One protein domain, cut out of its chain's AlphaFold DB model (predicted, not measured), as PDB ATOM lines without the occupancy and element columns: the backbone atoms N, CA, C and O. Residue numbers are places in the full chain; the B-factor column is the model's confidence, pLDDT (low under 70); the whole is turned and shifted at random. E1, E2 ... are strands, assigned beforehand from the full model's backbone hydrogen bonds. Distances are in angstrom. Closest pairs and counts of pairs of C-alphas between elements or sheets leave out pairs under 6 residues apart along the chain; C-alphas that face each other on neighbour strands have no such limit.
ATOM      1  N   MET A 393      20.506  23.595  93.565       94.50
ATOM      2  CA  MET A 393      19.427  24.493  93.169       94.50
ATOM      3  C   MET A 393      19.472  24.720  91.656       94.50
ATOM      4  O   MET A 393      20.528  25.008  91.100       94.50
ATOM      5  N   VAL A 394      18.317  24.612  91.005       94.31
ATOM      6  CA  VAL A 394      18.182  24.874  89.570       94.31
ATOM      7  C   VAL A 394      17.927  26.360  89.335       94.31
ATOM      8  O   VAL A 394      17.037  26.932  89.970       94.31
ATOM      9  N   ILE A 395      18.664  26.954  88.398       96.25
ATOM     10  CA  ILE A 395      18.366  28.271  87.821       96.25
ATOM     11  C   ILE A 395      18.156  28.148  86.302       96.25
ATOM     12  O   ILE A 395      18.777  27.291  85.672       96.25
ATOM     13  N   PRO A 396      17.273  28.954  85.698       96.19
ATOM     14  CA  PRO A 396      17.135  29.000  84.248       96.19
ATOM     15  C   PRO A 396      18.305  29.762  83.612       96.19
ATOM     16  O   PRO A 396      18.824  30.706  84.202       96.19
ATOM     17  N   SER A 397      18.676  29.382  82.391       95.88
ATOM     18  CA  SER A 397      19.601  30.128  81.537       95.88
ATOM     19  C   SER A 397      19.048  30.225  80.122       95.88
ATOM     20  O   SER A 397      18.641  29.218  79.537       95.88
ATOM     21  N   LYS A 398      19.080  31.439  79.560       94.19
ATOM     22  CA  LYS A 398      18.687  31.693  78.165       94.19
ATOM     23  C   LYS A 398      19.728  31.201  77.153       94.19
ATOM     24  O   LYS A 398      19.395  31.061  75.974       94.19
ATOM     25  N   ASP A 399      20.961  30.965  77.605       94.06
ATOM     26  CA  ASP A 399      22.107  30.578  76.770       94.06
ATOM     27  C   ASP A 399      22.239  29.060  76.594       94.06
ATOM     28  O   ASP A 399      23.002  28.588  75.740       94.06
ATOM     29  N   LEU A 400      21.480  28.294  77.377       95.62
ATOM     30  CA  LEU A 400      21.333  26.851  77.243       95.62
ATOM     31  C   LEU A 400      20.157  26.518  76.317       95.62
ATOM     32  O   LEU A 400      19.128  27.191  76.310       95.62
ATOM     33  N   ARG A 401      20.319  25.460  75.525       93.88
ATOM     34  CA  ARG A 401      19.275  24.885  74.666       93.88
ATOM     35  C   ARG A 401      18.703  23.619  75.275       93.88
ATOM     36  O   ARG A 401      19.305  23.023  76.161       93.88
ATOM     37  N   ASP A 402      17.550  23.182  74.784       90.75
ATOM     38  CA  ASP A 402      17.042  21.844  75.097       90.75
ATOM     39  C   ASP A 402      18.124  20.771  74.867       90.75
ATOM     40  O   ASP A 402      18.812  20.779  73.841       90.75
ATOM     41  N   GLY A 403      18.309  19.902  75.863       91.69
ATOM     42  CA  GLY A 403      19.413  18.940  75.921       91.69
ATOM     43  C   GLY A 403      20.740  19.477  76.484       91.69
ATOM     44  O   GLY A 403      21.657  18.684  76.669       91.69
ATOM     45  N   GLU A 404      20.865  20.768  76.804       96.19
ATOM     46  CA  GLU A 404      22.048  21.355  77.452       96.19
ATOM     47  C   GLU A 404      21.787  21.645  78.945       96.19
ATOM     48  O   GLU A 404      20.700  22.065  79.354       96.19
ATOM     49  N   VAL A 405      22.814  21.447  79.768       97.06
ATOM     50  CA  VAL A 405      22.836  21.761  81.207       97.06
ATOM     51  C   VAL A 405      24.171  22.417  81.550       97.06
ATOM     52  O   VAL A 405      25.141  22.218  80.833       97.06
ATOM     53  N   CYS A 406      24.256  23.178  82.634       97.19
ATOM     54  CA  CYS A 406      25.522  23.713  83.127       97.19
ATOM     55  C   CYS A 406      25.758  23.296  84.577       97.19
ATOM     56  O   CYS A 406      25.099  23.789  85.499       97.19
ATOM     57  N   ILE A 407      26.745  22.427  84.772       95.88
ATOM     58  CA  ILE A 407      27.272  22.001  86.062       95.88
ATOM     59  C   ILE A 407      28.712  22.526  86.162       95.88
ATOM     60  O   ILE A 407      29.579  22.048  85.429       95.88
ATOM     61  N   PRO A 408      28.993  23.510  87.040       91.75
ATOM     62  CA  PRO A 408      30.254  24.256  87.003       91.75
ATOM     63  C   PRO A 408      31.526  23.410  87.144       91.75
ATOM     64  O   PRO A 408      32.585  23.810  86.669       91.75
ATOM     65  N   HIS A 409      31.441  22.269  87.831       91.00
ATOM     66  CA  HIS A 409      32.568  21.370  88.092       91.00
ATOM     67  C   HIS A 409      32.679  20.196  87.110       91.00
ATOM     68  O   HIS A 409      33.555  19.352  87.294       91.00
ATOM     69  N   TYR A 410      31.818  20.129  86.092       94.75
ATOM     70  CA  TYR A 410      31.860  19.105  85.041       94.75
ATOM     71  C   TYR A 410      32.556  19.661  83.796       94.75
ATOM     72  O   TYR A 410      32.652  20.876  83.610       94.75
ATOM     73  N   GLN A 411      33.058  18.778  82.934       95.00
ATOM     74  CA  GLN A 411      33.755  19.195  81.718       95.00
ATOM     75  C   GLN A 411      32.765  19.674  80.654       95.00
ATOM     76  O   GLN A 411      31.648  19.173  80.552       95.00
ATOM     77  N   ASP A 412      33.166  20.657  79.850       95.56
ATOM     78  CA  ASP A 412      32.373  21.082  78.694       95.56
ATOM     79  C   ASP A 412      32.252  19.919  77.693       95.56
ATOM     80  O   ASP A 412      33.240  19.246  77.389       95.56
ATOM     81  N   GLY A 413      31.037  19.646  77.219       96.06
ATOM     82  CA  GLY A 413      30.723  18.508  76.353       96.06
ATOM     83  C   GLY A 413      30.454  17.180  77.076       96.06
ATOM     84  O   GLY A 413      30.098  16.208  76.412       96.06
ATOM     85  N   GLU A 414      30.603  17.111  78.402       97.06
ATOM     86  CA  GLU A 414      30.346  15.891  79.180       97.06
ATOM     87  C   GLU A 414      28.857  15.509  79.163       97.06
ATOM     88  O   GLU A 414      27.987  16.367  79.308       97.06
ATOM     89  N   GLU A 415      28.541  14.223  78.990       97.06
ATOM     90  CA  GLU A 415      27.161  13.733  79.069       97.06
ATOM     91  C   GLU A 415      26.743  13.516  80.525       97.06
ATOM     92  O   GLU A 415      27.413  12.828  81.293       97.06
ATOM     93  N   VAL A 416      25.595  14.079  80.895       94.50
ATOM     94  CA  VAL A 416      25.087  14.089  82.264       94.50
ATOM     95  C   VAL A 416      23.674  13.540  82.315       94.50
ATOM     96  O   VAL A 416      22.746  14.095  81.722       94.50
ATOM     97  N   LEU A 417      23.489  12.496  83.119       91.00
ATOM     98  CA  LEU A 417      22.171  12.004  83.495       91.00
ATOM     99  C   LEU A 417      21.576  12.890  84.597       91.00
ATOM    100  O   LEU A 417      22.136  12.987  85.689       91.00
ATOM    101  N   ASN A 418      20.434  13.523  84.337       90.56
ATOM    102  CA  ASN A 418      19.797  14.444  85.275       90.56
ATOM    103  C   ASN A 418      18.273  14.269  85.332       90.56
ATOM    104  O   ASN A 418      17.644  13.764  84.406       90.56
ATOM    105  N   PHE A 419      17.678  14.669  86.458       88.94
ATOM    106  CA  PHE A 419      16.231  14.706  86.653       88.94
ATOM    107  C   PHE A 419      15.855  15.720  87.734       88.94
ATOM    108  O   PHE A 419      16.670  16.104  88.577       88.94
ATOM    109  N   ARG A 420      14.580  16.114  87.759       86.31
ATOM    110  CA  ARG A 420      14.018  16.972  88.808       86.31
ATOM    111  C   ARG A 420      13.279  16.142  89.854       86.31
ATOM    112  O   ARG A 420      12.380  15.375  89.525       86.31
ATOM    113  N   SER A 421      13.607  16.350  91.127       82.25
ATOM    114  CA  SER A 421      12.863  15.761  92.246       82.25
ATOM    115  C   SER A 421      11.543  16.508  92.521       82.25
ATOM    116  O   SER A 421      11.527  17.742  92.473       82.25
ATOM    117  N   PRO A 422      10.450  15.804  92.886       81.88
ATOM    118  CA  PRO A 422      10.349  14.348  93.007       81.88
ATOM    119  C   PRO A 422      10.326  13.654  91.640       81.88
ATOM    120  O   PRO A 422       9.712  14.142  90.695       81.88
ATOM    121  N   PHE A 423      10.963  12.486  91.559       83.75
ATOM    122  CA  PHE A 423      11.009  11.709  90.325       83.75
ATOM    123  C   PHE A 423       9.687  10.965  90.084       83.75
ATOM    124  O   PHE A 423       9.360   9.998  90.777       83.75
ATOM    125  N   LEU A 424       8.914  11.430  89.099       81.06
ATOM    126  CA  LEU A 424       7.579  10.894  88.813       81.06
ATOM    127  C   LEU A 424       7.612   9.666  87.897       81.06
ATOM    128  O   LEU A 424       6.899   8.702  88.152       81.06
ATOM    129  N   ASN A 425       8.394   9.710  86.818       83.12
ATOM    130  CA  ASN A 425       8.537   8.628  85.841       83.12
ATOM    131  C   ASN A 425       9.758   8.871  84.934       83.12
ATOM    132  O   ASN A 425      10.379   9.933  84.989       83.12
ATOM    133  N   SER A 426      10.063   7.897  84.069       81.88
ATOM    134  CA  SER A 426      11.214   7.913  83.155       81.88
ATOM    135  C   SER A 426      11.261   9.099  82.192       81.88
ATOM    136  O   SER A 426      12.348   9.444  81.754       81.88
ATOM    137  N   ASN A 427      10.137   9.757  81.884       81.56
ATOM    138  CA  ASN A 427      10.142  10.924  80.993       81.56
ATOM    139  C   ASN A 427      10.806  12.148  81.639       81.56
ATOM    140  O   ASN A 427      11.144  13.093  80.940       81.56
ATOM    141  N   GLY A 428      10.955  12.158  82.968       81.75
ATOM    142  CA  GLY A 428      11.679  13.205  83.689       81.75
ATOM    143  C   GLY A 428      13.183  12.955  83.810       81.75
ATOM    144  O   GLY A 428      13.851  13.744  84.475       81.75
ATOM    145  N   LEU A 429      13.691  11.851  83.248       86.69
ATOM    146  CA  LEU A 429      15.110  11.517  83.211       86.69
ATOM    147  C   LEU A 429      15.687  11.931  81.857       86.69
ATOM    148  O   LEU A 429      15.257  11.421  80.823       86.69
ATOM    149  N   CYS A 430      16.675  12.817  81.872       88.50
ATOM    150  CA  CYS A 430      17.288  13.365  80.671       88.50
ATOM    151  C   CYS A 430      18.783  13.050  80.647       88.50
ATOM    152  O   CYS A 430      19.454  13.110  81.678       88.50
ATOM    153  N   VAL A 431      19.308  12.752  79.460       92.81
ATOM    154  CA  VAL A 431      20.744  12.857  79.187       92.81
ATOM    155  C   VAL A 431      20.963  14.222  78.556       92.81
ATOM    156  O   VAL A 431      20.309  14.559  77.570       92.81
ATOM    157  N   SER A 432      21.835  15.019  79.155       95.62
ATOM    158  CA  SER A 432      22.142  16.369  78.695       95.62
ATOM    159  C   SER A 432      23.635  16.531  78.482       95.62
ATOM    160  O   SER A 432      24.431  15.898  79.168       95.62
ATOM    161  N   THR A 433      24.020  17.398  77.560       97.94
ATOM    162  CA  THR A 433      25.415  17.794  77.375       97.94
ATOM    163  C   THR A 433      25.727  18.975  78.283       97.94
ATOM    164  O   THR A 433      25.003  19.974  78.288       97.94
ATOM    165  N   ASN A 434      26.800  18.867  79.058       98.00
ATOM    166  CA  ASN A 434      27.263  19.947  79.906       98.00
ATOM    167  C   ASN A 434      27.861  21.077  79.059       98.00
ATOM    168  O   ASN A 434      28.686  20.833  78.181       98.00
ATOM    169  N   LYS A 435      27.454  22.312  79.336       97.69
ATOM    170  CA  LYS A 435      27.909  23.527  78.667       97.69
ATOM    171  C   LYS A 435      28.010  24.652  79.679       97.69
ATOM    172  O   LYS A 435      27.013  25.010  80.300       97.69
ATOM    173  N   ILE A 436      29.194  25.233  79.829       96.12
ATOM    174  CA  ILE A 436      29.402  26.308  80.807       96.12
ATOM    175  C   ILE A 436      28.790  27.627  80.305       96.12
ATOM    176  O   ILE A 436      29.055  28.049  79.179       96.12
ATOM    177  N   VAL A 437      27.988  28.289  81.146       96.12
ATOM    178  CA  VAL A 437      27.327  29.580  80.851       96.12
ATOM    179  C   VAL A 437      27.619  30.635  81.915       96.12
ATOM    180  O   VAL A 437      28.016  30.310  83.031       96.12
ATOM    181  N   GLU A 438      27.412  31.913  81.599       93.81
ATOM    182  CA  GLU A 438      27.738  33.011  82.523       93.81
ATOM    183  C   GLU A 438      26.848  33.047  83.776       93.81
ATOM    184  O   GLU A 438      27.259  33.554  84.824       93.81
ATOM    185  N   ASP A 439      25.650  32.460  83.695       94.81
ATOM    186  CA  ASP A 439      24.677  32.408  84.789       94.81
ATOM    187  C   ASP A 439      25.192  31.715  86.054       94.81
ATOM    188  O   ASP A 439      24.686  31.982  87.144       94.81
ATOM    189  N   ILE A 440      26.206  30.848  85.944       95.62
ATOM    190  CA  ILE A 440      26.748  30.141  87.109       95.62
ATOM    191  C   ILE A 440      27.833  30.915  87.857       95.62
ATOM    192  O   ILE A 440      28.316  30.411  88.870       95.62
ATOM    193  N   PHE A 441      28.220  32.116  87.412       95.69
ATOM    194  CA  PHE A 441      29.255  32.919  88.070       95.69
ATOM    195  C   PHE A 441      28.665  34.027  88.949       95.69
ATOM    196  O   PHE A 441      27.726  34.737  88.572       95.69
ATOM    197  N   GLY A 442      29.248  34.188  90.136       95.25
ATOM    198  CA  GLY A 442      28.966  35.284  91.053       95.25
ATOM    199  C   GLY A 442      29.662  36.592  90.656       95.25
ATOM    200  O   GLY A 442      30.411  36.641  89.676       95.25
ATOM    201  N   PRO A 443      29.452  37.667  91.434       95.44
ATOM    202  CA  PRO A 443      30.022  38.986  91.154       95.44
ATOM    203  C   PRO A 443      31.554  39.035  91.294       95.44
ATOM    204  O   PRO A 443      32.182  39.966  90.802       95.44
ATOM    205  N   ASP A 444      32.166  38.041  91.940       94.12
ATOM    206  CA  ASP A 444      33.619  37.873  92.054       94.12
ATOM    207  C   ASP A 444      34.231  37.051  90.903       94.12
ATOM    208  O   ASP A 444      35.422  36.734  90.929       94.12
ATOM    209  N   GLY A 445      33.420  36.675  89.908       93.12
ATOM    210  CA  GLY A 445      33.827  35.844  88.776       93.12
ATOM    211  C   GLY A 445      34.041  34.369  89.125       93.12
ATOM    212  O   GLY A 445      34.496  33.607  88.273       93.12
ATOM    213  N   LYS A 446      33.731  33.935  90.356       94.50
ATOM    214  CA  LYS A 446      33.829  32.527  90.760       94.50
ATOM    215  C   LYS A 446      32.483  31.817  90.607       94.50
ATOM    216  O   LYS A 446      31.438  32.465  90.676       94.50
ATOM    217  N   PRO A 447      32.473  30.485  90.421       94.94
ATOM    218  CA  PRO A 447      31.232  29.723  90.386       94.94
ATOM    219  C   PRO A 447      30.401  29.886  91.664       94.94
ATOM    220  O   PRO A 447      30.937  29.859  92.775       94.94
ATOM    221  N   LEU A 448      29.086  29.996  91.510       95.75
ATOM    222  CA  LEU A 448      28.118  30.008  92.603       95.75
ATOM    223  C   LEU A 448      28.069  28.636  93.287       95.75
ATOM    224  O   LEU A 448      28.114  27.589  92.637       95.75
ATOM    225  N   ALA A 449      27.947  28.625  94.614       93.94
ATOM    226  CA  ALA A 449      27.880  27.380  95.374       93.94
ATOM    227  C   ALA A 449      26.521  26.687  95.203       93.94
ATOM    228  O   ALA A 449      25.477  27.271  95.494       93.94
ATOM    229  N   GLY A 450      26.529  25.406  94.822       94.38
ATOM    230  CA  GLY A 450      25.332  24.561  94.862       94.38
ATOM    231  C   GLY A 450      24.269  24.897  93.817       94.38
ATOM    232  O   GLY A 450      23.079  24.769  94.107       94.38
ATOM    233  N   VAL A 451      24.685  25.338  92.630       96.06
ATOM    234  CA  VAL A 451      23.801  25.752  91.533       96.06
ATOM    235  C   VAL A 451      24.045  24.899  90.291       96.06
ATOM    236  O   VAL A 451      25.184  24.567  89.974       96.06
ATOM    237  N   ILE A 452      22.965  24.580  89.581       95.88
ATOM    238  CA  ILE A 452      22.982  24.045  88.218       95.88
ATOM    239  C   ILE A 452      22.111  24.964  87.363       95.88
ATOM    240  O   ILE A 452      20.983  25.275  87.754       95.88
ATOM    241  N   ALA A 453      22.618  25.388  86.206       96.69
ATOM    242  CA  ALA A 453      21.800  26.098  85.229       96.69
ATOM    243  C   ALA A 453      21.196  25.113  84.219       96.69
ATOM    244  O   ALA A 453      21.853  24.164  83.791       96.69
ATOM    245  N   VAL A 454      19.932  25.327  83.862       95.62
ATOM    246  CA  VAL A 454      19.198  24.514  82.885       95.62
ATOM    247  C   VAL A 454      18.626  25.398  81.789       95.62
ATOM    248  O   VAL A 454      18.346  26.575  82.019       95.62
ATOM    249  N   SER A 455      18.425  24.816  80.611       93.69
ATOM    250  CA  SER A 455      17.677  25.468  79.541       93.69
ATOM    251  C   SER A 455      16.295  25.897  80.014       93.69
ATOM    252  O   SER A 455      15.557  25.129  80.635       93.69
ATOM    253  N   ASP A 456      15.948  27.134  79.687       89.69
ATOM    254  CA  ASP A 456      14.612  27.684  79.869       89.69
ATOM    255  C   ASP A 456      13.832  27.749  78.539       89.69
ATOM    256  O   ASP A 456      12.817  28.447  78.423       89.69
TER     257      ASP A 456
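This is residues 393 to 456 of the 506 residues of an uncharacterized protein of Fischerella thermalis CCMEE 5205 (UniProt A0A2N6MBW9). There is little regular structure: one strongly twisted sheet of five short strands, with residues 421 to 426 sticking out at one end and the long link 435 to 450 making the other. The 64 printed residues, all strand in class, have no named helix; E1 to E5 hold 24 residues in a mixed sheet, order E1 E5 E2 E4 E3. It is compact, radius of gyration of the C-alphas 11.7 A, spanning 39 by 23 by 20 A.

E4 is residues 429 to 434, 15.2 A; E3 415 to 419, 13.3 A; E2 404 to 406, 7.1 A; E5 451 to 455, ending at C-alpha (17.677, 25.468, 79.541), 13.5 A; E1 393 to 397, beginning at C-alpha (19.427, 24.493, 93.169), 12.9 A.

E2 and E5 are antiparallel, N 406 and O 453 2.8 A apart. E5 and edge strand E1 are parallel, N 395 and O 452 2.9 A apart. E2 and E4 are parallel, N 405 and O 433 3.0 A apart. E4 and edge strand E3 form an antiparallel hairpin, N 416 and O 432 2.8 A apart. E1 and E3 are apart.

The C-alphas farthest apart, of Asn 425 and Asp 444, are 39.0 A apart. The printed part has no cut; no printed residue is under 70 in pLDDT.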